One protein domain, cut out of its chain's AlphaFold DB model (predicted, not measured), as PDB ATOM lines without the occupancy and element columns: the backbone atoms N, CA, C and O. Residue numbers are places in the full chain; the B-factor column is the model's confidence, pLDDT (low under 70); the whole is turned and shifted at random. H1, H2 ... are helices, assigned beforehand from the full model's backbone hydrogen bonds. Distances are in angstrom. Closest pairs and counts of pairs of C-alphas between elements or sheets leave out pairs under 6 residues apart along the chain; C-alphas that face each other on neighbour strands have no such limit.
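AT A GLANCE: This is residues 10 to 174 of the 175 residues of an uncharacterized protein of Candidatus Viridilinea mediisalina (UniProt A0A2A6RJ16). This is a compact cluster of helices with the long H5 and H7 at its core, H7 slanting across the first half of H5 and H1 running side by side with H5. The short helices H2, H3 and H4 gather toward one end of the longest axis, and H6, H8 and H9 toward the other. The 165 printed residues include nine named helices, H1 to H9 in order, and no named strand; the class is all helix, with packing part aligned, part crossed. The radius of gyration of the C-alphas is 16.0 A, and the spans are 43 by 40 by 30 A.

HOW THE PARTS SIT: Start at H1, residues 10 to 27: it touches H5, residues 91 to 108, at a shallow tilt of 27 degrees, opposite ways, the closest C-alphas being those of Phe 21 and Met 96, 6.2 A apart. H2, residues 46 to 52, touches H5 about perpendicular, at 81 degrees, by residues 94 to 101 of H5 alone; the closest C-alphas are those of Tyr 49 and Ala 97, 6.1 A. H2 and H3, residues 58 to 68, form a hairpin and only just touch, with 3 pairs of C-alphas within 8 A. H3 touches H4, residues 79 to 87, the closest C-alphas being those of Ser 68 and Leu 79, 5.3 A. The hub is H7, residues 129 to 144, which touches H1, H4, H5, H8, residues 151 to 157, and, only just, with 3 pairs within 8 A, H6, residues 117 to 123. H9, residues 163 to 172, touches H6 and H8. In each of the nine helices every O i to N i+4 pair is within hydrogen-bond range.

IN THESE COORDINATES: Find C-alpha 10 at (-28.943, -36.090, -31.591); from there H1 runs 25.7 A. H5 begins at (-15.003, -55.641, -24.934) and runs 26.0 A; H7 runs 22.4 A. H9 ends at C-alpha 172, (-23.848, -44.359, -49.798).

THE WHOLE: The C-alphas farthest apart, those of Glu 11 and Lys 73, are 47.0 A apart. The printed part has no cut; the link from H1 to H2, residues 28 to 45, is long. The mean pLDDT of the printed part is 94.3, and no printed residue is under 70.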
ATOM      1  N   TYR A  10     -30.259 -36.149 -32.227       92.31
ATOM      2  CA  TYR A  10     -28.943 -36.090 -31.591       92.31
ATOM      3  C   TYR A  10     -29.029 -36.175 -30.061       92.31
ATOM      4  O   TYR A  10     -28.295 -36.956 -29.465       92.31
ATOM      5  N   GLU A  11     -29.947 -35.442 -29.419       94.06
ATOM      6  CA  GLU A  11     -30.116 -35.526 -27.959       94.06
ATOM      7  C   GLU A  11     -30.555 -36.925 -27.524       94.06
ATOM      8  O   GLU A  11     -30.032 -37.464 -26.555       94.06
ATOM      9  N   SER A  12     -31.450 -37.561 -28.284       94.81
ATOM     10  CA  SER A  12     -31.890 -38.932 -28.005       94.81
ATOM     11  C   SER A  12     -30.733 -39.930 -28.116       94.81
ATOM     12  O   SER A  12     -30.548 -40.768 -27.232       94.81
ATOM     13  N   LEU A  13     -29.913 -39.805 -29.168       95.50
ATOM     14  CA  LEU A  13     -28.709 -40.613 -29.365       95.50
ATOM     15  C   LEU A  13     -27.704 -40.404 -28.225       95.50
ATOM     16  O   LEU A  13     -27.200 -41.370 -27.650       95.50
ATOM     17  N   ARG A  14     -27.454 -39.140 -27.867       96.62
ATOM     18  CA  ARG A  14     -26.560 -38.748 -26.776       96.62
ATOM     19  C   ARG A  14     -27.019 -39.336 -25.449       96.62
ATOM     20  O   ARG A  14     -26.219 -39.965 -24.763       96.62
ATOM     21  N   THR A  15     -28.294 -39.187 -25.097       97.06
ATOM     22  CA  THR A  15     -28.860 -39.764 -23.872       97.06
ATOM     23  C   THR A  15     -28.712 -41.283 -23.846       97.06
ATOM     24  O   THR A  15     -28.301 -41.829 -22.824       97.06
ATOM     25  N   ALA A  16     -28.987 -41.972 -24.956       97.56
ATOM     26  CA  ALA A  16     -28.864 -43.426 -25.032       97.56
ATOM     27  C   ALA A  16     -27.413 -43.909 -24.845       97.56
ATOM     28  O   ALA A  16     -27.173 -44.847 -24.086       97.56
ATOM     29  N   ILE A  17     -26.443 -43.244 -25.480       97.62
ATOM     30  CA  ILE A  17     -25.013 -43.570 -25.350       97.62
ATOM     31  C   ILE A  17     -24.493 -43.253 -23.941       97.62
ATOM     32  O   ILE A  17     -23.739 -44.046 -23.381       97.62
ATOM     33  N   LEU A  18     -24.921 -42.149 -23.320       97.69
ATOM     34  CA  LEU A  18     -24.552 -41.840 -21.933       97.69
ATOM     35  C   LEU A  18     -25.158 -42.837 -20.936       97.69
ATOM     36  O   LEU A  18     -24.502 -43.197 -19.961       97.69
ATOM     37  N   GLY A  19     -26.371 -43.333 -21.194       97.81
ATOM     38  CA  GLY A  19     -26.967 -44.416 -20.410       97.81
ATOM     39  C   GLY A  19     -26.105 -45.682 -20.430       97.81
ATOM     40  O   GLY A  19     -25.755 -46.202 -19.371       97.81
ATOM     41  N   LEU A  20     -25.682 -46.111 -21.625       97.81
ATOM     42  CA  LEU A  20     -24.754 -47.237 -21.795       97.81
ATOM     43  C   LEU A  20     -23.407 -46.997 -21.109       97.81
ATOM     44  O   LEU A  20     -22.830 -47.920 -20.534       97.81
ATOM     45  N   PHE A  21     -22.911 -45.760 -21.131       97.62
ATOM     46  CA  PHE A  21     -21.660 -45.406 -20.468       97.62
ATOM     47  C   PHE A  21     -21.754 -45.594 -18.957       97.62
ATOM     48  O   PHE A  21     -20.885 -46.232 -18.367       97.62
ATOM     49  N   HIS A  22     -22.823 -45.102 -18.333       97.75
ATOM     50  CA  HIS A  22     -23.033 -45.275 -16.896       97.75
ATOM     51  C   HIS A  22     -23.201 -46.746 -16.502       97.75
ATOM     52  O   HIS A  22     -22.633 -47.173 -15.496       97.75
ATOM     53  N   GLU A  23     -23.919 -47.534 -17.305       98.00
ATOM     54  CA  GLU A  23     -24.033 -48.980 -17.102       98.00
ATOM     55  C   GLU A  23     -22.664 -49.673 -17.194       98.00
ATOM     56  O   GLU A  23     -22.286 -50.442 -16.307       98.00
ATOM     57  N   THR A  24     -21.883 -49.339 -18.224       97.69
ATOM     58  CA  THR A  24     -20.546 -49.901 -18.454       97.69
ATOM     59  C   THR A  24     -19.595 -49.555 -17.314       97.69
ATOM     60  O   THR A  24     -18.941 -50.453 -16.787       97.69
ATOM     61  N   LEU A  25     -19.561 -48.291 -16.877       97.12
ATOM     62  CA  LEU A  25     -18.765 -47.848 -15.728       97.12
ATOM     63  C   LEU A  25     -19.140 -48.601 -14.448       97.12
ATOM     64  O   LEU A  25     -18.262 -48.996 -13.685       97.12
ATOM     65  N   SER A  26     -20.440 -48.797 -14.202       97.69
ATOM     66  CA  SER A  26     -20.906 -49.501 -13.006       97.69
ATOM     67  C   SER A  26     -20.517 -50.976 -13.016       97.69
ATOM     68  O   SER A  26     -20.267 -51.546 -11.955       97.69
ATOM     69  N   ARG A  27     -20.510 -51.612 -14.190       98.00
ATOM     70  CA  ARG A  27     -20.189 -53.036 -14.339       98.00
ATOM     71  C   ARG A  27     -18.686 -53.298 -14.401       98.00
ATOM     72  O   ARG A  27     -18.224 -54.327 -13.913       98.00
ATOM     73  N   TYR A  28     -17.939 -52.377 -14.996       97.75
ATOM     74  CA  TYR A  28     -16.506 -52.470 -15.235       97.75
ATOM     75  C   TYR A  28     -15.834 -51.190 -14.732       97.75
ATOM     76  O   TYR A  28     -15.568 -50.294 -15.534       97.75
ATOM     77  N   PRO A  29     -15.572 -51.058 -13.422       97.44
ATOM     78  CA  PRO A  29     -14.922 -49.865 -12.895       97.44
ATOM     79  C   PRO A  29     -13.495 -49.709 -13.463       97.44
ATOM     80  O   PRO A  29     -12.816 -50.720 -13.671       97.44
ATOM     81  N   PRO A  30     -13.018 -48.472 -13.710       97.12
ATOM     82  CA  PRO A  30     -11.659 -48.228 -14.192       97.12
ATOM     83  C   PRO A  30     -10.578 -48.727 -13.224       97.12
ATOM     84  O   PRO A  30     -10.705 -48.589 -12.006       97.12
ATOM     85  N   SER A  31      -9.490 -49.270 -13.774       95.38
ATOM     86  CA  SER A  31      -8.349 -49.789 -12.998       95.38
ATOM     87  C   SER A  31      -7.390 -48.694 -12.522       95.38
ATOM     88  O   SER A  31      -6.604 -48.915 -11.599       95.38
ATOM     89  N   TYR A  32      -7.432 -47.523 -13.158       95.69
ATOM     90  CA  TYR A  32      -6.573 -46.381 -12.871       95.69
ATOM     91  C   TYR A  32      -7.406 -45.161 -12.491       95.69
ATOM     92  O   TYR A  32      -8.591 -45.059 -12.810       95.69
ATOM     93  N   ALA A  33      -6.755 -44.196 -11.843       94.44
ATOM     94  CA  ALA A  33      -7.318 -42.858 -11.752       94.44
ATOM     95  C   ALA A  33      -7.546 -42.294 -13.171       94.44
ATOM     96  O   ALA A  33      -6.733 -42.574 -14.061       94.44
ATOM     97  N   PRO A  34      -8.608 -41.493 -13.381       94.06
ATOM     98  CA  PRO A  34      -8.814 -40.780 -14.633       94.06
ATOM     99  C   PRO A  34      -7.547 -40.039 -15.070       94.06
ATOM    100  O   PRO A  34      -6.878 -39.392 -14.257       94.06
ATOM    101  N   GLY A  35      -7.200 -40.168 -16.349       92.38
ATOM    102  CA  GLY A  35      -6.077 -39.454 -16.941       92.38
ATOM    103  C   GLY A  35      -6.329 -37.948 -17.031       92.38
ATOM    104  O   GLY A  35      -7.429 -37.456 -16.786       92.38
ATOM    105  N   GLY A  36      -5.293 -37.203 -17.424       90.88
ATOM    106  CA  GLY A  36      -5.463 -35.802 -17.806       90.88
ATOM    107  C   GLY A  36      -6.388 -35.660 -19.016       90.88
ATOM    108  O   GLY A  36      -6.539 -36.597 -19.803       90.88
ATOM    109  N   GLU A  37      -6.993 -34.482 -19.158       88.94
ATOM    110  CA  GLU A  37      -7.812 -34.143 -20.321       88.94
ATOM    111  C   GLU A  37      -7.023 -34.369 -21.628       88.94
ATOM    112  O   GLU A  37      -5.821 -34.056 -21.676       88.94
ATOM    113  N   PRO A  38      -7.645 -34.944 -22.677       88.69
ATOM    114  CA  PRO A  38      -6.980 -35.134 -23.957       88.69
ATOM    115  C   PRO A  38      -6.453 -33.808 -24.518       88.69
ATOM    116  O   PRO A  38      -7.117 -32.780 -24.451       88.69
ATOM    117  N   GLN A  39      -5.255 -33.834 -25.103       85.56
ATOM    118  CA  GLN A  39      -4.634 -32.632 -25.679       85.56
ATOM    119  C   GLN A  39      -5.053 -32.372 -27.131       85.56
ATOM    120  O   GLN A  39      -4.787 -31.297 -27.666       85.56
ATOM    121  N   SER A  40      -5.636 -33.371 -27.798       85.38
ATOM    122  CA  SER A  40      -6.112 -33.265 -29.174       85.38
ATOM    123  C   SER A  40      -7.447 -32.524 -29.236       85.38
ATOM    124  O   SER A  40      -8.260 -32.631 -28.321       85.38
ATOM    125  N   GLU A  41      -7.708 -31.803 -30.327       86.50
ATOM    126  CA  GLU A  41      -9.058 -31.295 -30.572       86.50
ATOM    127  C   GLU A  41     -10.029 -32.467 -30.815       86.50
ATOM    128  O   GLU A  41      -9.648 -33.453 -31.462       86.50
ATOM    129  N   PRO A  42     -11.281 -32.381 -30.327       83.56
ATOM    130  CA  PRO A  42     -12.296 -33.375 -30.627       83.56
ATOM    131  C   PRO A  42     -12.532 -33.547 -32.142       83.56
ATOM    132  O   PRO A  42     -12.465 -32.577 -32.900       83.56
ATOM    133  N   PRO A  43     -12.885 -34.760 -32.604       83.69
ATOM    134  CA  PRO A  43     -13.035 -35.981 -31.815       83.69
ATOM    135  C   PRO A  43     -11.685 -36.603 -31.447       83.69
ATOM    136  O   PRO A  43     -10.829 -36.832 -32.310       83.69
ATOM    137  N   HIS A  44     -11.536 -36.959 -30.171       89.62
ATOM    138  CA  HIS A  44     -10.306 -37.557 -29.670       89.62
ATOM    139  C   HIS A  44     -10.077 -38.946 -30.275       89.62
ATOM    140  O   HIS A  44     -10.963 -39.584 -30.857       89.62
ATOM    141  N   ARG A  45      -8.854 -39.454 -30.165       92.56
ATOM    142  CA  ARG A  45      -8.528 -40.823 -30.574       92.56
ATOM    143  C   ARG A  45      -9.055 -41.804 -29.531       92.56
ATOM    144  O   ARG A  45      -9.039 -41.519 -28.343       92.56
ATOM    145  N   LEU A  46      -9.421 -43.011 -29.964       93.50
ATOM    146  CA  LEU A  46      -9.923 -44.078 -29.087       93.50
ATOM    147  C   LEU A  46      -9.067 -44.291 -27.826       93.50
ATOM    148  O   LEU A  46      -9.589 -44.398 -26.722       93.50
ATOM    149  N   GLY A  47      -7.741 -44.318 -27.988       95.00
ATOM    150  CA  GLY A  47      -6.817 -44.475 -26.867       95.00
ATOM    151  C   GLY A  47      -6.881 -43.336 -25.845       95.00
ATOM    152  O   GLY A  47      -6.696 -43.582 -24.659       95.00
ATOM    153  N   GLU A  48      -7.175 -42.111 -26.280       95.12
ATOM    154  CA  GLU A  48      -7.281 -40.950 -25.392       95.12
ATOM    155  C   GLU A  48      -8.519 -41.053 -24.498       95.12
ATOM    156  O   GLU A  48      -8.394 -40.803 -23.306       95.12
ATOM    157  N   TYR A  49      -9.664 -41.527 -25.014       95.81
ATOM    158  CA  TYR A  49     -10.836 -41.818 -24.172       95.81
ATOM    159  C   TYR A  49     -10.520 -42.861 -23.105       95.81
ATOM    160  O   TYR A  49     -10.828 -42.659 -21.934       95.81
ATOM    161  N   LEU A  50      -9.871 -43.960 -23.498       97.50
ATOM    162  CA  LEU A  50      -9.543 -45.049 -22.576       97.50
ATOM    163  C   LEU A  50      -8.571 -44.602 -21.475       97.50
ATOM    164  O   LEU A  50      -8.702 -45.038 -20.334       97.50
ATOM    165  N   VAL A  51      -7.623 -43.716 -21.792       97.38
ATOM    166  CA  VAL A  51      -6.719 -43.122 -20.793       97.38
ATOM    167  C   VAL A  51      -7.448 -42.110 -19.915       97.38
ATOM    168  O   VAL A  51      -7.353 -42.179 -18.692       97.38
ATOM    169  N   TYR A  52      -8.209 -41.195 -20.517       96.19
ATOM    170  CA  TYR A  52      -8.980 -40.182 -19.798       96.19
ATOM    171  C   TYR A  52      -9.945 -40.814 -18.787       96.19
ATOM    172  O   TYR A  52     -10.037 -40.371 -17.649       96.19
ATOM    173  N   GLN A  53     -10.586 -41.922 -19.156       96.50
ATOM    174  CA  GLN A  53     -11.517 -42.661 -18.299       96.50
ATOM    175  C   GLN A  53     -10.837 -43.576 -17.270       96.50
ATOM    176  O   GLN A  53     -11.530 -44.179 -16.460       96.50
ATOM    177  N   GLY A  54      -9.504 -43.697 -17.283       97.81
ATOM    178  CA  GLY A  54      -8.758 -44.533 -16.337       97.81
ATOM    179  C   GLY A  54      -8.780 -46.034 -16.657       97.81
ATOM    180  O   GLY A  54      -8.455 -46.853 -15.800       97.81
ATOM    181  N   TYR A  55      -9.165 -46.427 -17.873       98.19
ATOM    182  CA  TYR A  55      -9.132 -47.827 -18.310       98.19
ATOM    183  C   TYR A  55      -7.762 -48.269 -18.820       98.19
ATOM    184  O   TYR A  55      -7.462 -49.460 -18.809       98.19
ATOM    185  N   LEU A  56      -6.929 -47.323 -19.250       97.94
ATOM    186  CA  LEU A  56      -5.536 -47.555 -19.615       97.94
ATOM    187  C   LEU A  56      -4.645 -46.499 -18.975       97.94
ATOM    188  O   LEU A  56      -4.990 -45.320 -18.920       97.94
ATOM    189  N   SER A  57      -3.436 -46.886 -18.590       97.12
ATOM    190  CA  SER A  57      -2.365 -45.918 -18.376       97.12
ATOM    191  C   SER A  57      -1.777 -45.439 -19.718       97.12
ATOM    192  O   SER A  57      -1.791 -46.177 -20.712       97.12
ATOM    193  N   PRO A  58      -1.154 -44.243 -19.776       96.12
ATOM    194  CA  PRO A  58      -0.447 -43.786 -20.978       96.12
ATOM    195  C   PRO A  58       0.627 -44.772 -21.462       96.12
ATOM    196  O   PRO A  58       0.850 -44.931 -22.664       96.12
ATOM    197  N   ARG A  59       1.285 -45.468 -20.523       96.75
ATOM    198  CA  ARG A  59       2.310 -46.476 -20.820       96.75
ATOM    199  C   ARG A  59       1.716 -47.699 -21.516       96.75
ATOM    200  O   ARG A  59       2.307 -48.184 -22.479       96.75
ATOM    201  N   GLU A  60       0.571 -48.186 -21.051       97.75
ATOM    202  CA  GLU A  60      -0.120 -49.330 -21.659       97.75
ATOM    203  C   GLU A  60      -0.648 -48.992 -23.041       97.75
ATOM    204  O   GLU A  60      -0.431 -49.762 -23.974       97.75
ATOM    205  N   LEU A  61      -1.249 -47.810 -23.211       97.25
ATOM    206  CA  LEU A  61      -1.671 -47.353 -24.530       97.25
ATOM    207  C   LEU A  61      -0.483 -47.295 -25.500       97.25
ATOM    208  O   LEU A  61      -0.580 -47.787 -26.624       97.25
ATOM    209  N   HIS A  62       0.652 -46.736 -25.071       96.75
ATOM    210  CA  HIS A  62       1.852 -46.692 -25.904       96.75
ATOM    211  C   HIS A  62       2.316 -48.098 -26.305       96.75
ATOM    212  O   HIS A  62       2.569 -48.354 -27.481       96.75
ATOM    213  N   ALA A  63       2.400 -49.023 -25.349       97.12
ATOM    214  CA  ALA A  63       2.821 -50.393 -25.613       97.12
ATOM    215  C   ALA A  63       1.831 -51.145 -26.528       97.12
ATOM    216  O   ALA A  63       2.258 -51.853 -27.442       97.12
ATOM    217  N   ALA A  64       0.521 -50.941 -26.360       96.88
ATOM    218  CA  ALA A  64      -0.513 -51.496 -27.232       96.88
ATOM    219  C   ALA A  64      -0.397 -50.971 -28.672       96.88
ATOM    220  O   ALA A  64      -0.489 -51.748 -29.622       96.88
ATOM    221  N   LEU A  65      -0.121 -49.673 -28.842       96.56
ATOM    222  CA  LEU A  65       0.104 -49.049 -30.150       96.56
ATOM    223  C   LEU A  65       1.365 -49.568 -30.849       96.56
ATOM    224  O   LEU A  65       1.385 -49.668 -32.075       96.56
ATOM    225  N   GLN A  66       2.430 -49.892 -30.109       95.62
ATOM    226  CA  GLN A  66       3.599 -50.535 -30.717       95.62
ATOM    227  C   GLN A  66       3.270 -51.966 -31.144       95.62
ATOM    228  O   GLN A  66       3.571 -52.346 -32.273       95.62
ATOM    229  N   ALA A  67       2.578 -52.728 -30.295       94.50
ATOM    230  CA  ALA A  67       2.145 -54.081 -30.632       94.50
ATOM    231  C   ALA A  67       1.203 -54.112 -31.853       94.50
ATOM    232  O   ALA A  67       1.264 -55.049 -32.648       94.50
ATOM    233  N   SER A  68       0.365 -53.085 -32.051       94.75
ATOM    234  CA  SER A  68      -0.590 -53.041 -33.171       94.75
ATOM    235  C   SER A  68       0.068 -52.858 -34.525       94.75
ATOM    236  O   SER A  68      -0.473 -53.310 -35.532       94.75
ATOM    237  N   LYS A  69       1.251 -52.240 -34.565       93.81
ATOM    238  CA  LYS A  69       2.012 -52.057 -35.807       93.81
ATOM    239  C   LYS A  69       2.583 -53.366 -36.354       93.81
ATOM    240  O   LYS A  69       2.919 -53.409 -37.533       93.81
ATOM    241  N   GLY A  70       2.645 -54.422 -35.541       87.44
ATOM    242  CA  GLY A  70       3.341 -55.654 -35.897       87.44
ATOM    243  C   GLY A  70       4.861 -55.473 -35.931       87.44
ATOM    244  O   GLY A  70       5.393 -54.396 -35.657       87.44
ATOM    245  N   ASP A  71       5.567 -56.546 -36.264       87.56
ATOM    246  CA  ASP A  71       7.016 -56.555 -36.472       87.56
ATOM    247  C   ASP A  71       7.352 -57.336 -37.757       87.56
ATOM    248  O   ASP A  71       6.459 -57.775 -38.480       87.56
ATOM    249  N   ALA A  72       8.637 -57.529 -38.066       85.25
ATOM    250  CA  ALA A  72       9.053 -58.252 -39.274       85.25
ATOM    251  C   ALA A  72       8.522 -59.703 -39.361       85.25
ATOM    252  O   ALA A  72       8.513 -60.287 -40.443       85.25
ATOM    253  N   LYS A  73       8.102 -60.297 -38.237       87.44
ATOM    254  CA  LYS A  73       7.592 -61.670 -38.133       87.44
ATOM    255  C   LYS A  73       6.075 -61.725 -37.925       87.44
ATOM    256  O   LYS A  73       5.469 -62.756 -38.208       87.44
ATOM    257  N   ASN A  74       5.458 -60.641 -37.460       88.06
ATOM    258  CA  ASN A  74       4.058 -60.581 -37.059       88.06
ATOM    259  C   ASN A  74       3.286 -59.531 -37.856       88.06
ATOM    260  O   ASN A  74       3.639 -58.354 -37.878       88.06
ATOM    261  N   LYS A  75       2.164 -59.946 -38.450       89.75
ATOM    262  CA  LYS A  75       1.251 -59.021 -39.129       89.75
ATOM    263  C   LYS A  75       0.673 -57.995 -38.137       89.75
ATOM    264  O   LYS A  75       0.413 -58.365 -36.986       89.75
ATOM    265  N   PRO A  76       0.410 -56.753 -38.583       91.88
ATOM    266  CA  PRO A  76      -0.335 -55.776 -37.798       91.88
ATOM    267  C   PRO A  76      -1.664 -56.359 -37.313       91.88
ATOM    268  O   PRO A  76      -2.338 -57.088 -38.047       91.88
ATOM    269  N   LYS A  77      -2.050 -56.023 -36.083       90.62
ATOM    270  CA  LYS A  77      -3.336 -56.412 -35.490       90.62
ATOM    271  C   LYS A  77      -4.126 -55.156 -35.124       90.62
ATOM    272  O   LYS A  77      -3.513 -54.168 -34.714       90.62
ATOM    273  N   PRO A  78      -5.467 -55.170 -35.225       91.06
ATOM    274  CA  PRO A  78      -6.276 -54.042 -34.784       91.06
ATOM    275  C   PRO A  78      -6.005 -53.720 -33.311       91.06
ATOM    276  O   PRO A  78      -5.945 -54.627 -32.479       91.06
ATOM    277  N   LEU A  79      -5.877 -52.429 -32.985       93.62
ATOM    278  CA  LEU A  79      -5.587 -51.981 -31.620       93.62
ATOM    279  C   LEU A  79      -6.600 -52.539 -30.613       93.62
ATOM    280  O   LEU A  79      -6.198 -53.056 -29.579       93.62
ATOM    281  N   GLY A  80      -7.895 -52.503 -30.944       93.19
ATOM    282  CA  GLY A  80      -8.953 -53.031 -30.080       93.19
ATOM    283  C   GLY A  80      -8.747 -54.496 -29.690       93.19
ATOM    284  O   GLY A  80      -8.898 -54.845 -28.525       93.19
ATOM    285  N   VAL A  81      -8.296 -55.333 -30.630       92.25
ATOM    286  CA  VAL A  81      -8.004 -56.749 -30.359       92.25
ATOM    287  C   VAL A  81      -6.858 -56.878 -29.365       92.25
ATOM    288  O   VAL A  81      -6.977 -57.622 -28.403       92.25
ATOM    289  N   ILE A  82      -5.780 -56.110 -29.547       95.00
ATOM    290  CA  ILE A  82      -4.643 -56.111 -28.614       95.00
ATOM    291  C   ILE A  82      -5.063 -55.660 -27.219       95.00
ATOM    292  O   ILE A  82      -4.616 -56.247 -26.239       95.00
ATOM    293  N   LEU A  83      -5.899 -54.628 -27.116       96.19
ATOM    294  CA  LEU A  83      -6.374 -54.133 -25.826       96.19
ATOM    295  C   LEU A  83      -7.165 -55.210 -25.075       96.19
ATOM    296  O   LEU A  83      -6.932 -55.422 -23.887       96.19
ATOM    297  N   VAL A  84      -8.030 -55.946 -25.774       95.31
ATOM    298  CA  VAL A  84      -8.795 -57.039 -25.162       95.31
ATOM    299  C   VAL A  84      -7.903 -58.231 -24.814       95.31
ATOM    300  O   VAL A  84      -7.966 -58.728 -23.694       95.31
ATOM    301  N   THR A  85      -7.038 -58.680 -25.729       94.25
ATOM    302  CA  THR A  85      -6.268 -59.919 -25.527       94.25
ATOM    303  C   THR A  85      -5.052 -59.753 -24.625       94.25
ATOM    304  O   THR A  85      -4.697 -60.686 -23.913       94.25
ATOM    305  N   ASN A  86      -4.377 -58.602 -24.672       95.06
ATOM    306  CA  ASN A  86      -3.091 -58.412 -23.994       95.06
ATOM    307  C   ASN A  86      -3.204 -57.542 -22.740       95.06
ATOM    308  O   ASN A  86      -2.341 -57.637 -21.873       95.06
ATOM    309  N   TYR A  87      -4.234 -56.696 -22.654       95.94
ATOM    310  CA  TYR A  87      -4.438 -55.773 -21.533       95.94
ATOM    311  C   TYR A  87      -5.718 -56.076 -20.746       95.94
ATOM    312  O   TYR A  87      -6.067 -55.320 -19.847       95.94
ATOM    313  N   ASN A  88      -6.404 -57.186 -21.056       95.50
ATOM    314  CA  ASN A  88      -7.658 -57.599 -20.417       95.50
ATOM    315  C   ASN A  88      -8.730 -56.494 -20.404       95.50
ATOM    316  O   ASN A  88      -9.563 -56.448 -19.498       95.50
ATOM    317  N   LEU A  89      -8.714 -55.593 -21.394       97.00
ATOM    318  CA  LEU A  89      -9.734 -54.559 -21.511       97.00
ATOM    319  C   LEU A  89     -11.073 -55.233 -21.860       97.00
ATOM    320  O   LEU A  89     -11.138 -55.933 -22.875       97.00
ATOM    321  N   PRO A  90     -12.150 -55.036 -21.080       97.56
ATOM    322  CA  PRO A  90     -13.443 -55.611 -21.423       97.56
ATOM    323  C   PRO A  90     -13.925 -55.112 -22.791       97.56
ATOM    324  O   PRO A  90     -13.848 -53.916 -23.080       97.56
ATOM    325  N   ALA A  91     -14.471 -56.009 -23.618       96.75
ATOM    326  CA  ALA A  91     -15.003 -55.641 -24.934       96.75
ATOM    327  C   ALA A  91     -16.071 -54.536 -24.829       96.75
ATOM    328  O   ALA A  91     -16.028 -53.581 -25.597       96.75
ATOM    329  N   ALA A  92     -16.938 -54.602 -23.811       97.50
ATOM    330  CA  ALA A  92     -17.936 -53.572 -23.519       97.50
ATOM    331  C   ALA A  92     -17.324 -52.177 -23.297       97.50
ATOM    332  O   ALA A  92     -17.833 -51.180 -23.802       97.50
ATOM    333  N   VAL A  93     -16.181 -52.092 -22.607       98.00
ATOM    334  CA  VAL A  93     -15.475 -50.821 -22.379       98.00
ATOM    335  C   VAL A  93     -14.921 -50.260 -23.689       98.00
ATOM    336  O   VAL A  93     -15.066 -49.071 -23.971       98.00
ATOM    337  N   LEU A  94     -14.317 -51.114 -24.520       97.06
ATOM    338  CA  LEU A  94     -13.813 -50.724 -25.838       97.06
ATOM    339  C   LEU A  94     -14.944 -50.214 -26.745       97.06
ATOM    340  O   LEU A  94     -14.814 -49.163 -27.374       97.06
ATOM    341  N   THR A  95     -16.053 -50.946 -26.783       96.75
ATOM    342  CA  THR A  95     -17.276 -50.579 -27.495       96.75
ATOM    343  C   THR A  95     -17.817 -49.235 -27.021       96.75
ATOM    344  O   THR A  95     -18.129 -48.368 -27.836       96.75
ATOM    345  N   MET A  96     -17.868 -49.017 -25.707       97.56
ATOM    346  CA  MET A  96     -18.324 -47.755 -25.136       97.56
ATOM    347  C   MET A  96     -17.424 -46.584 -25.548       97.56
ATOM    348  O   MET A  96     -17.913 -45.531 -25.955       97.56
ATOM    349  N   ALA A  97     -16.103 -46.763 -25.520       96.50
ATOM    350  CA  ALA A  97     -15.173 -45.732 -25.967       96.50
ATOM    351  C   ALA A  97     -15.349 -45.389 -27.462       96.50
ATOM    352  O   ALA A  97     -15.266 -44.218 -27.833       96.50
ATOM    353  N   LEU A  98     -15.661 -46.374 -28.313       96.00
ATOM    354  CA  LEU A  98     -15.998 -46.139 -29.724       96.00
ATOM    355  C   LEU A  98     -17.300 -45.340 -29.886       96.00
ATOM    356  O   LEU A  98     -17.340 -44.405 -30.681       96.00
ATOM    357  N   LEU A  99     -18.346 -45.659 -29.119       96.94
ATOM    358  CA  LEU A  99     -19.615 -44.923 -29.161       96.94
ATOM    359  C   LEU A  99     -19.463 -43.466 -28.697       96.94
ATOM    360  O   LEU A  99     -20.051 -42.565 -29.293       96.94
ATOM    361  N   LEU A 100     -18.650 -43.215 -27.667       96.12
ATOM    362  CA  LEU A 100     -18.336 -41.854 -27.219       96.12
ATOM    363  C   LEU A 100     -17.547 -41.078 -28.276       96.12
ATOM    364  O   LEU A 100     -17.872 -39.928 -28.560       96.12
ATOM    365  N   GLN A 101     -16.579 -41.726 -28.928       94.81
ATOM    366  CA  GLN A 101     -15.871 -41.131 -30.057       94.81
ATOM    367  C   GLN A 101     -16.829 -40.767 -31.206       94.81
ATOM    368  O   GLN A 101     -16.670 -39.715 -31.826       94.81
ATOM    369  N   THR A 102     -17.829 -41.609 -31.488       94.12
ATOM    370  CA  THR A 102     -18.872 -41.304 -32.477       94.12
ATOM    371  C   THR A 102     -19.708 -40.095 -32.072       94.12
ATOM    372  O   THR A 102     -19.940 -39.228 -32.913       94.12
ATOM    373  N   LEU A 103     -20.126 -39.988 -30.805       94.44
ATOM    374  CA  LEU A 103     -20.841 -38.798 -30.332       94.44
ATOM    375  C   LEU A 103     -20.024 -37.526 -30.529       94.44
ATOM    376  O   LEU A 103     -20.543 -36.560 -31.085       94.44
ATOM    377  N   ASP A 104     -18.757 -37.533 -30.123       93.31
ATOM    378  CA  ASP A 104     -17.902 -36.356 -30.256       93.31
ATOM    379  C   ASP A 104     -17.678 -35.992 -31.724       93.31
ATOM    380  O   ASP A 104     -17.672 -34.809 -32.069       93.31
ATOM    381  N   HIS A 105     -17.562 -36.981 -32.613       92.88
ATOM    382  CA  HIS A 105     -17.446 -36.736 -34.049       92.88
ATOM    383  C   HIS A 105     -18.712 -36.079 -34.617       92.88
ATOM    384  O   HIS A 105     -18.620 -35.090 -35.348       92.88
ATOM    385  N   LEU A 106     -19.896 -36.569 -34.239       91.44
ATOM    386  CA  LEU A 106     -21.175 -35.990 -34.658       91.44
ATOM    387  C   LEU A 106     -21.393 -34.583 -34.087       91.44
ATOM    388  O   LEU A 106     -21.953 -33.731 -34.773       91.44
ATOM    389  N   ALA A 107     -20.934 -34.324 -32.861       92.06
ATOM    390  CA  ALA A 107     -21.066 -33.028 -32.204       92.06
ATOM    391  C   ALA A 107     -20.201 -31.943 -32.864       92.06
ATOM    392  O   ALA A 107     -20.664 -30.823 -33.079       92.06
ATOM    393  N   HIS A 108     -18.950 -32.273 -33.196       91.38
ATOM    394  CA  HIS A 108     -17.958 -31.289 -33.637       91.38
ATOM    395  C   HIS A 108     -17.854 -31.179 -35.157       91.38
ATOM    396  O   HIS A 108     -17.564 -30.106 -35.687       91.38
ATOM    397  N   THR A 109     -18.118 -32.261 -35.889       89.25
ATOM    398  CA  THR A 109     -17.972 -32.288 -37.350       89.25
ATOM    399  C   THR A 109     -19.152 -32.976 -38.056       89.25
ATOM    400  O   THR A 109     -18.942 -33.870 -38.875       89.25
ATOM    401  N   PRO A 110     -20.408 -32.528 -37.843       86.75
ATOM    402  CA  PRO A 110     -21.616 -33.197 -38.362       86.75
ATOM    403  C   PRO A 110     -21.721 -33.241 -39.897       86.75
ATOM    404  O   PRO A 110     -22.507 -34.005 -40.464       86.75
ATOM    405  N   LYS A 111     -20.962 -32.382 -40.589       89.06
ATOM    406  CA  LYS A 111     -20.942 -32.293 -42.057       89.06
ATOM    407  C   LYS A 111     -19.964 -33.270 -42.705       89.06
ATOM    408  O   LYS A 111     -20.026 -33.443 -43.917       89.06
ATOM    409  N   LEU A 112     -19.054 -33.863 -41.931       87.56
ATOM    410  CA  LEU A 112     -18.129 -34.853 -42.465       87.56
ATOM    411  C   LEU A 112     -18.859 -36.182 -42.712       87.56
ATOM    412  O   LEU A 112     -19.857 -36.477 -42.038       87.56
ATOM    413  N   PRO A 113     -18.396 -36.970 -43.697       89.00
ATOM    414  CA  PRO A 113     -18.922 -38.306 -43.910       89.00
ATOM    415  C   PRO A 113     -18.638 -39.201 -42.690       89.00
ATOM    416  O   PRO A 113     -17.633 -38.999 -41.995       89.00
ATOM    417  N   PRO A 114     -19.502 -40.198 -42.429       91.12
ATOM    418  CA  PRO A 114     -19.265 -41.205 -41.393       91.12
ATOM    419  C   PRO A 114     -17.931 -41.931 -41.627       91.12
ATOM    420  O   PRO A 114     -17.543 -42.206 -42.764       91.12
ATOM    421  N   ARG A 115     -17.225 -42.297 -40.552       90.19
ATOM    422  CA  ARG A 115     -15.918 -42.977 -40.652       90.19
ATOM    423  C   ARG A 115     -16.045 -44.479 -40.872       90.19
ATOM    424  O   ARG A 115     -15.126 -45.107 -41.392       90.19
ATOM    425  N   PHE A 116     -17.154 -45.066 -40.438       92.06
ATOM    426  CA  PHE A 116     -17.418 -46.499 -40.521       92.06
ATOM    427  C   PHE A 116     -18.924 -46.780 -40.567       92.06
ATOM    428  O   PHE A 116     -19.736 -45.932 -40.205       92.06
ATOM    429  N   LEU A 117     -19.290 -47.992 -40.994       94.44
ATOM    430  CA  LEU A 117     -20.687 -48.391 -41.205       94.44
ATOM    431  C   LEU A 117     -21.566 -48.177 -39.964       94.44
ATOM    432  O   LEU A 117     -22.642 -47.604 -40.069       94.44
ATOM    433  N   GLY A 118     -21.093 -48.586 -38.783       95.31
ATOM    434  CA  GLY A 118     -21.828 -48.405 -37.527       95.31
ATOM    435  C   GLY A 118     -22.192 -46.946 -37.227       95.31
ATOM    436  O   GLY A 118     -23.299 -46.680 -36.778       95.31
ATOM    437  N   GLU A 119     -21.309 -45.993 -37.532       94.81
ATOM    438  CA  GLU A 119     -21.591 -44.566 -37.355       94.81
ATOM    439  C   GLU A 119     -22.721 -44.094 -38.278       94.81
ATOM    440  O   GLU A 119     -23.631 -43.404 -37.819       94.81
ATOM    441  N   GLN A 120     -22.705 -44.506 -39.551       95.31
ATOM    442  CA  GLN A 120     -23.790 -44.185 -40.483       95.31
ATOM    443  C   GLN A 120     -25.123 -44.778 -40.014       95.31
ATOM    444  O   GLN A 120     -26.145 -44.095 -40.024       95.31
ATOM    445  N   LEU A 121     -25.108 -46.025 -39.536       96.56
ATOM    446  CA  LEU A 121     -26.307 -46.694 -39.032       96.56
ATOM    447  C   LEU A 121     -26.898 -45.994 -37.797       96.56
ATOM    448  O   LEU A 121     -28.118 -45.946 -37.665       96.56
ATOM    449  N   LEU A 122     -26.066 -45.425 -36.915       95.94
ATOM    450  CA  LEU A 122     -26.547 -44.598 -35.800       95.94
ATOM    451  C   LEU A 122     -27.112 -43.260 -36.278       95.94
ATOM    452  O   LEU A 122     -28.158 -42.828 -35.797       95.94
ATOM    453  N   ARG A 123     -26.424 -42.600 -37.217       92.69
ATOM    454  CA  ARG A 123     -26.829 -41.300 -37.772       92.69
ATOM    455  C   ARG A 123     -28.216 -41.362 -38.406       92.69
ATOM    456  O   ARG A 123     -29.021 -40.461 -38.183       92.69
ATOM    457  N   ASP A 124     -28.493 -42.442 -39.127       94.31
ATOM    458  CA  ASP A 124     -29.761 -42.650 -39.828       94.31
ATOM    459  C   ASP A 124     -30.806 -43.377 -38.964       94.31
ATOM    460  O   ASP A 124     -31.872 -43.746 -39.453       94.31
ATOM    461  N   ALA A 125     -30.507 -43.589 -37.675       95.44
ATOM    462  CA  ALA A 125     -31.334 -44.333 -36.723       95.44
ATOM    463  C   ALA A 125     -31.725 -45.749 -37.204       95.44
ATOM    464  O   ALA A 125     -32.733 -46.306 -36.767       95.44
ATOM    465  N   ALA A 126     -30.915 -46.342 -38.086       97.06
ATOM    466  CA  ALA A 126     -31.079 -47.706 -38.579       97.06
ATOM    467  C   ALA A 126     -30.650 -48.751 -37.538       97.06
ATOM    468  O   ALA A 126     -31.129 -49.881 -37.566       97.06
ATOM    469  N   LEU A 127     -29.773 -48.369 -36.604       97.69
ATOM    470  CA  LEU A 127     -29.485 -49.117 -35.384       97.69
ATOM    471  C   LEU A 127     -29.558 -48.204 -34.162       97.69
ATOM    472  O   LEU A 127     -29.216 -47.023 -34.211       97.69
ATOM    473  N   THR A 128     -29.950 -48.787 -33.034       97.94
ATOM    474  CA  THR A 128     -29.802 -48.165 -31.715       97.94
ATOM    475  C   THR A 128     -28.362 -48.304 -31.201       97.94
ATOM    476  O   THR A 128     -27.653 -49.239 -31.593       97.94
ATOM    477  N   PRO A 129     -27.914 -47.441 -30.269       98.06
ATOM    478  CA  PRO A 129     -26.627 -47.612 -29.592       98.06
ATOM    479  C   PRO A 129     -26.450 -48.982 -28.940       98.06
ATOM    480  O   PRO A 129     -25.370 -49.551 -29.016       98.06
ATOM    481  N   GLN A 130     -27.514 -49.526 -28.345       98.19
ATOM    482  CA  GLN A 130     -27.527 -50.841 -27.701       98.19
ATOM    483  C   GLN A 130     -27.240 -51.954 -28.714       98.19
ATOM    484  O   GLN A 130     -26.410 -52.825 -28.467       98.19
ATOM    485  N   GLN A 131     -27.902 -51.904 -29.872       98.38
ATOM    486  CA  GLN A 131     -27.686 -52.869 -30.949       98.38
ATOM    487  C   GLN A 131     -26.262 -52.786 -31.491       98.38
ATOM    488  O   GLN A 131     -25.593 -53.810 -31.609       98.38
ATOM    489  N   LEU A 132     -25.773 -51.572 -31.779       98.19
ATOM    490  CA  LEU A 132     -24.403 -51.403 -32.257       98.19
ATOM    491  C   LEU A 132     -23.382 -51.865 -31.207       98.19
ATOM    492  O   LEU A 132     -22.391 -52.496 -31.567       98.19
ATOM    493  N   ALA A 133     -23.631 -51.589 -29.924       97.94
ATOM    494  CA  ALA A 133     -22.752 -52.021 -28.850       97.94
ATOM    495  C   ALA A 133     -22.604 -53.546 -28.825       97.94
ATOM    496  O   ALA A 133     -21.489 -54.065 -28.844       97.94
ATOM    497  N   LEU A 134     -23.733 -54.252 -28.887       97.94
ATOM    498  CA  LEU A 134     -23.780 -55.707 -28.862       97.94
ATOM    499  C   LEU A 134     -22.963 -56.329 -30.006       97.94
ATOM    500  O   LEU A 134     -22.122 -57.190 -29.759       97.94
ATOM    501  N   VAL A 135     -23.127 -55.858 -31.247       97.75
ATOM    502  CA  VAL A 135     -22.371 -56.419 -32.387       97.75
ATOM    503  C   VAL A 135     -20.892 -56.046 -32.375       97.75
ATOM    504  O   VAL A 135     -20.066 -56.824 -32.849       97.75
ATOM    505  N   LEU A 136     -20.529 -54.877 -31.837       96.69
ATOM    506  CA  LEU A 136     -19.124 -54.504 -31.658       96.69
ATOM    507  C   LEU A 136     -18.452 -55.395 -30.609       96.69
ATOM    508  O   LEU A 136     -17.333 -55.855 -30.832       96.69
ATOM    509  N   GLU A 137     -19.139 -55.686 -29.503       95.94
ATOM    510  CA  GLU A 137     -18.651 -56.619 -28.487       95.94
ATOM    511  C   GLU A 137     -18.454 -58.025 -29.060       95.94
ATOM    512  O   GLU A 137     -17.375 -58.599 -28.903       95.94
ATOM    513  N   GLU A 138     -19.447 -58.549 -29.783       96.56
ATOM    514  CA  GLU A 138     -19.344 -59.846 -30.460       96.56
ATOM    515  C   GLU A 138     -18.159 -59.888 -31.427       96.56
ATOM    516  O   GLU A 138     -17.348 -60.812 -31.363       96.56
ATOM    517  N   GLN A 139     -18.004 -58.862 -32.271       95.56
ATOM    518  CA  GLN A 139     -16.903 -58.791 -33.230       95.56
ATOM    519  C   GLN A 139     -15.536 -58.821 -32.537       95.56
ATOM    520  O   GLN A 139     -14.612 -59.496 -32.998       95.56
ATOM    521  N   VAL A 140     -15.388 -58.087 -31.434       91.88
ATOM    522  CA  VAL A 140     -14.142 -58.045 -30.663       91.88
ATOM    523  C   VAL A 140     -13.841 -59.407 -30.038       91.88
ATOM    524  O   VAL A 140     -12.694 -59.858 -30.096       91.88
ATOM    525  N   VAL A 141     -14.853 -60.083 -29.490       91.50
ATOM    526  CA  VAL A 141     -14.720 -61.438 -28.933       91.50
ATOM    527  C   VAL A 141     -14.326 -62.443 -30.017       91.50
ATOM    528  O   VAL A 141     -13.398 -63.228 -29.808       91.50
ATOM    529  N   ASP A 142     -14.950 -62.391 -31.193       94.31
ATOM    530  CA  ASP A 142     -14.598 -63.263 -32.317       94.31
ATOM    531  C   ASP A 142     -13.150 -63.062 -32.752       94.31
ATOM    532  O   ASP A 142     -12.395 -64.024 -32.918       94.31
ATOM    533  N   TYR A 143     -12.737 -61.801 -32.896       92.00
ATOM    534  CA  TYR A 143     -11.384 -61.460 -33.315       92.00
ATOM    535  C   TYR A 143     -10.350 -61.926 -32.288       92.00
ATOM    536  O   TYR A 143      -9.284 -62.412 -32.675       92.00
ATOM    537  N   ALA A 144     -10.661 -61.832 -30.992       86.00
ATOM    538  CA  ALA A 144      -9.815 -62.353 -29.920       86.00
ATOM    539  C   ALA A 144      -9.634 -63.882 -30.002       86.00
ATOM    540  O   ALA A 144      -8.582 -64.396 -29.625       86.00
ATOM    541  N   GLN A 145     -10.617 -64.600 -30.552       90.19
ATOM    542  CA  GLN A 145     -10.570 -66.046 -30.800       90.19
ATOM    543  C   GLN A 145      -9.996 -66.413 -32.181       90.19
ATOM    544  O   GLN A 145      -9.871 -67.591 -32.507       90.19
ATOM    545  N   GLY A 146      -9.624 -65.424 -32.999       90.56
ATOM    546  CA  GLY A 146      -9.098 -65.627 -34.350       90.56
ATOM    547  C   GLY A 146     -10.168 -65.805 -35.433       90.56
ATOM    548  O   GLY A 146      -9.824 -66.064 -36.588       90.56
ATOM    549  N   HIS A 147     -11.447 -65.632 -35.100       94.06
ATOM    550  CA  HIS A 147     -12.548 -65.666 -36.054       94.06
ATOM    551  C   HIS A 147     -12.803 -64.269 -36.613       94.06
ATOM    552  O   HIS A 147     -13.190 -63.362 -35.889       94.06
ATOM    553  N   TRP A 148     -12.629 -64.082 -37.918       92.00
ATOM    554  CA  TRP A 148     -12.899 -62.796 -38.556       92.00
ATOM    555  C   TRP A 148     -14.337 -62.746 -39.081       92.00
ATOM    556  O   TRP A 148     -14.624 -63.313 -40.133       92.00
ATOM    557  N   ARG A 149     -15.234 -62.049 -38.371       93.75
ATOM    558  CA  ARG A 149     -16.602 -61.745 -38.828       93.75
ATOM    559  C   ARG A 149     -16.786 -60.259 -39.137       93.75
ATOM    560  O   ARG A 149     -16.314 -59.385 -38.404       93.75
ATOM    561  N   ARG A 150     -17.471 -59.954 -40.244       93.38
ATOM    562  CA  ARG A 150     -17.795 -58.568 -40.608       93.38
ATOM    563  C   ARG A 150     -18.969 -58.093 -39.762       93.38
ATOM    564  O   ARG A 150     -19.907 -58.846 -39.527       93.38
ATOM    565  N   ILE A 151     -18.952 -56.819 -39.375       94.38
ATOM    566  CA  ILE A 151     -20.033 -56.232 -38.570       94.38
ATOM    567  C   ILE A 151     -21.393 -56.313 -39.280       94.38
ATOM    568  O   ILE A 151     -22.398 -56.578 -38.635       94.38
ATOM    569  N   GLY A 152     -21.421 -56.166 -40.611       95.62
ATOM    570  CA  GLY A 152     -22.643 -56.330 -41.402       95.62
ATOM    571  C   GLY A 152     -23.228 -57.740 -41.299       95.62
ATOM    572  O   GLY A 152     -24.433 -57.882 -41.134       95.62
ATOM    573  N   ASP A 153     -22.379 -58.772 -41.303       95.50
ATOM    574  CA  ASP A 153     -22.831 -60.158 -41.149       95.50
ATOM    575  C   ASP A 153     -23.428 -60.375 -39.751       95.50
ATOM    576  O   ASP A 153     -24.464 -61.017 -39.617       95.50
ATOM    577  N   LEU A 154     -22.813 -59.802 -38.708       97.31
ATOM    578  CA  LEU A 154     -23.346 -59.856 -37.342       97.31
ATOM    579  C   LEU A 154     -24.721 -59.183 -37.254       97.31
ATOM    580  O   LEU A 154     -25.670 -59.796 -36.776       97.31
ATOM    581  N   ILE A 155     -24.857 -57.966 -37.787       98.00
ATOM    582  CA  ILE A 155     -26.130 -57.229 -37.812       98.00
ATOM    583  C   ILE A 155     -27.223 -58.028 -38.541       98.00
ATOM    584  O   ILE A 155     -28.354 -58.104 -38.057       98.00
ATOM    585  N   ALA A 156     -26.886 -58.648 -39.676       96.75
ATOM    586  CA  ALA A 156     -27.817 -59.473 -40.438       96.75
ATOM    587  C   ALA A 156     -28.213 -60.755 -39.694       96.75
ATOM    588  O   ALA A 156     -29.384 -61.130 -39.703       96.75
ATOM    589  N   ASN A 157     -27.274 -61.392 -38.993       96.88
ATOM    590  CA  ASN A 157     -27.547 -62.582 -38.184       96.88
ATOM    591  C   ASN A 157     -28.498 -62.293 -37.013       96.88
ATOM    592  O   ASN A 157     -29.293 -63.158 -36.653       96.88
ATOM    593  N   HIS A 158     -28.459 -61.080 -36.451       97.56
ATOM    594  CA  HIS A 158     -29.435 -60.624 -35.452       97.56
ATOM    595  C   HIS A 158     -30.803 -60.258 -36.055       97.56
ATOM    596  O   HIS A 158     -31.745 -59.971 -35.316       97.56
ATOM    597  N   GLY A 159     -30.936 -60.259 -37.386       97.50
ATOM    598  CA  GLY A 159     -32.179 -59.945 -38.090       97.50
ATOM    599  C   GLY A 159     -32.583 -58.470 -38.024       97.50
ATOM    600  O   GLY A 159     -33.742 -58.153 -38.280       97.50
ATOM    601  N   TRP A 160     -31.668 -57.565 -37.662       98.06
ATOM    602  CA  TRP A 160     -31.984 -56.137 -37.545       98.06
ATOM    603  C   TRP A 160     -32.017 -55.429 -38.894       98.06
ATOM    604  O   TRP A 160     -32.875 -54.580 -39.112       98.06
ATOM    605  N   LEU A 161     -31.090 -55.775 -39.790       97.44
ATOM    606  CA  LEU A 161     -31.025 -55.265 -41.159       97.44
ATOM    607  C   LEU A 161     -30.618 -56.404 -42.089       97.44
ATOM    608  O   LEU A 161     -29.716 -57.173 -41.765       97.44
ATOM    609  N   ASP A 162     -31.249 -56.499 -43.254       96.75
ATOM    610  CA  ASP A 162     -30.849 -57.475 -44.266       96.75
ATOM    611  C   ASP A 162     -29.588 -57.043 -45.041       96.75
ATOM    612  O   ASP A 162     -29.114 -55.902 -44.980       96.75
ATOM    613  N   ALA A 163     -29.016 -57.993 -45.786       93.50
ATOM    614  CA  ALA A 163     -27.790 -57.778 -46.550       93.50
ATOM    615  C   ALA A 163     -27.949 -56.725 -47.662       93.50
ATOM    616  O   ALA A 163     -26.986 -56.029 -47.996       93.50
ATOM    617  N   GLU A 164     -29.148 -56.595 -48.237       94.69
ATOM    618  CA  GLU A 164     -29.436 -55.610 -49.281       94.69
ATOM    619  C   GLU A 164     -29.394 -54.187 -48.708       94.69
ATOM    620  O   GLU A 164     -28.685 -53.321 -49.229       94.69
ATOM    621  N   THR A 165     -30.053 -53.980 -47.571       95.50
ATOM    622  CA  THR A 165     -30.078 -52.722 -46.823       95.50
ATOM    623  C   THR A 165     -28.675 -52.323 -46.377       95.50
ATOM    624  O   THR A 165     -28.247 -51.192 -46.603       95.50
ATOM    625  N   LEU A 166     -27.899 -53.260 -45.824       94.25
ATOM    626  CA  LEU A 166     -26.504 -53.011 -45.439       94.25
ATOM    627  C   LEU A 166     -25.628 -52.644 -46.646       94.25
ATOM    628  O   LEU A 166     -24.794 -51.742 -46.556       94.25
ATOM    629  N   THR A 167     -25.836 -53.294 -47.793       93.56
ATOM    630  CA  THR A 167     -25.110 -52.975 -49.034       93.56
ATOM    631  C   THR A 167     -25.423 -51.559 -49.516       93.56
ATOM    632  O   THR A 167     -24.524 -50.873 -50.009       93.56
ATOM    633  N   LYS A 168     -26.668 -51.097 -49.358       93.94
ATOM    634  CA  LYS A 168     -27.068 -49.724 -49.687       93.94
ATOM    635  C   LYS A 168     -26.299 -48.701 -48.844       93.94
ATOM    636  O   LYS A 168     -25.674 -47.821 -49.429       93.94
ATOM    637  N   PHE A 169     -26.239 -48.880 -47.523       93.94
ATOM    638  CA  PHE A 169     -25.461 -47.999 -46.640       93.94
ATOM    639  C   PHE A 169     -23.977 -47.955 -47.014       93.94
ATOM    640  O   PHE A 169     -23.378 -46.887 -47.085       93.94
ATOM    641  N   VAL A 170     -23.374 -49.112 -47.310       91.94
ATOM    642  CA  VAL A 170     -21.965 -49.168 -47.733       91.94
ATOM    643  C   VAL A 170     -21.745 -48.397 -49.039       91.94
ATOM    644  O   VAL A 170     -20.736 -47.711 -49.172       91.94
ATOM    645  N   ARG A 171     -22.677 -48.467 -49.998       91.56
ATOM    646  CA  ARG A 171     -22.587 -47.691 -51.247       91.56
ATOM    647  C   ARG A 171     -22.706 -46.191 -50.999       91.56
ATOM    648  O   ARG A 171     -21.918 -45.442 -51.560       91.56
ATOM    649  N   GLU A 172     -23.643 -45.770 -50.155       89.88
ATOM    650  CA  GLU A 172     -23.848 -44.359 -49.798       89.88
ATOM    651  C   GLU A 172     -22.638 -43.754 -49.075       89.88
ATOM    652  O   GLU A 172     -22.341 -42.582 -49.255       89.88
ATOM    653  N   MET A 173     -21.884 -44.554 -48.318       87.94
ATOM    654  CA  MET A 173     -20.637 -44.107 -47.688       87.94
ATOM    655  C   MET A 173     -19.473 -43.890 -48.668       87.94
ATOM    656  O   MET A 173     -18.491 -43.237 -48.308       87.94
ATOM    657  N   HIS A 174     -19.536 -44.473 -49.868       81.75
ATOM    658  CA  HIS A 174     -18.453 -44.455 -50.859       81.75
ATOM    659  C   HIS A 174     -18.779 -43.659 -52.134       81.75
ATOM    660  O   HIS A 174     -17.910 -43.566 -53.004       81.75
TER     661      HIS A 174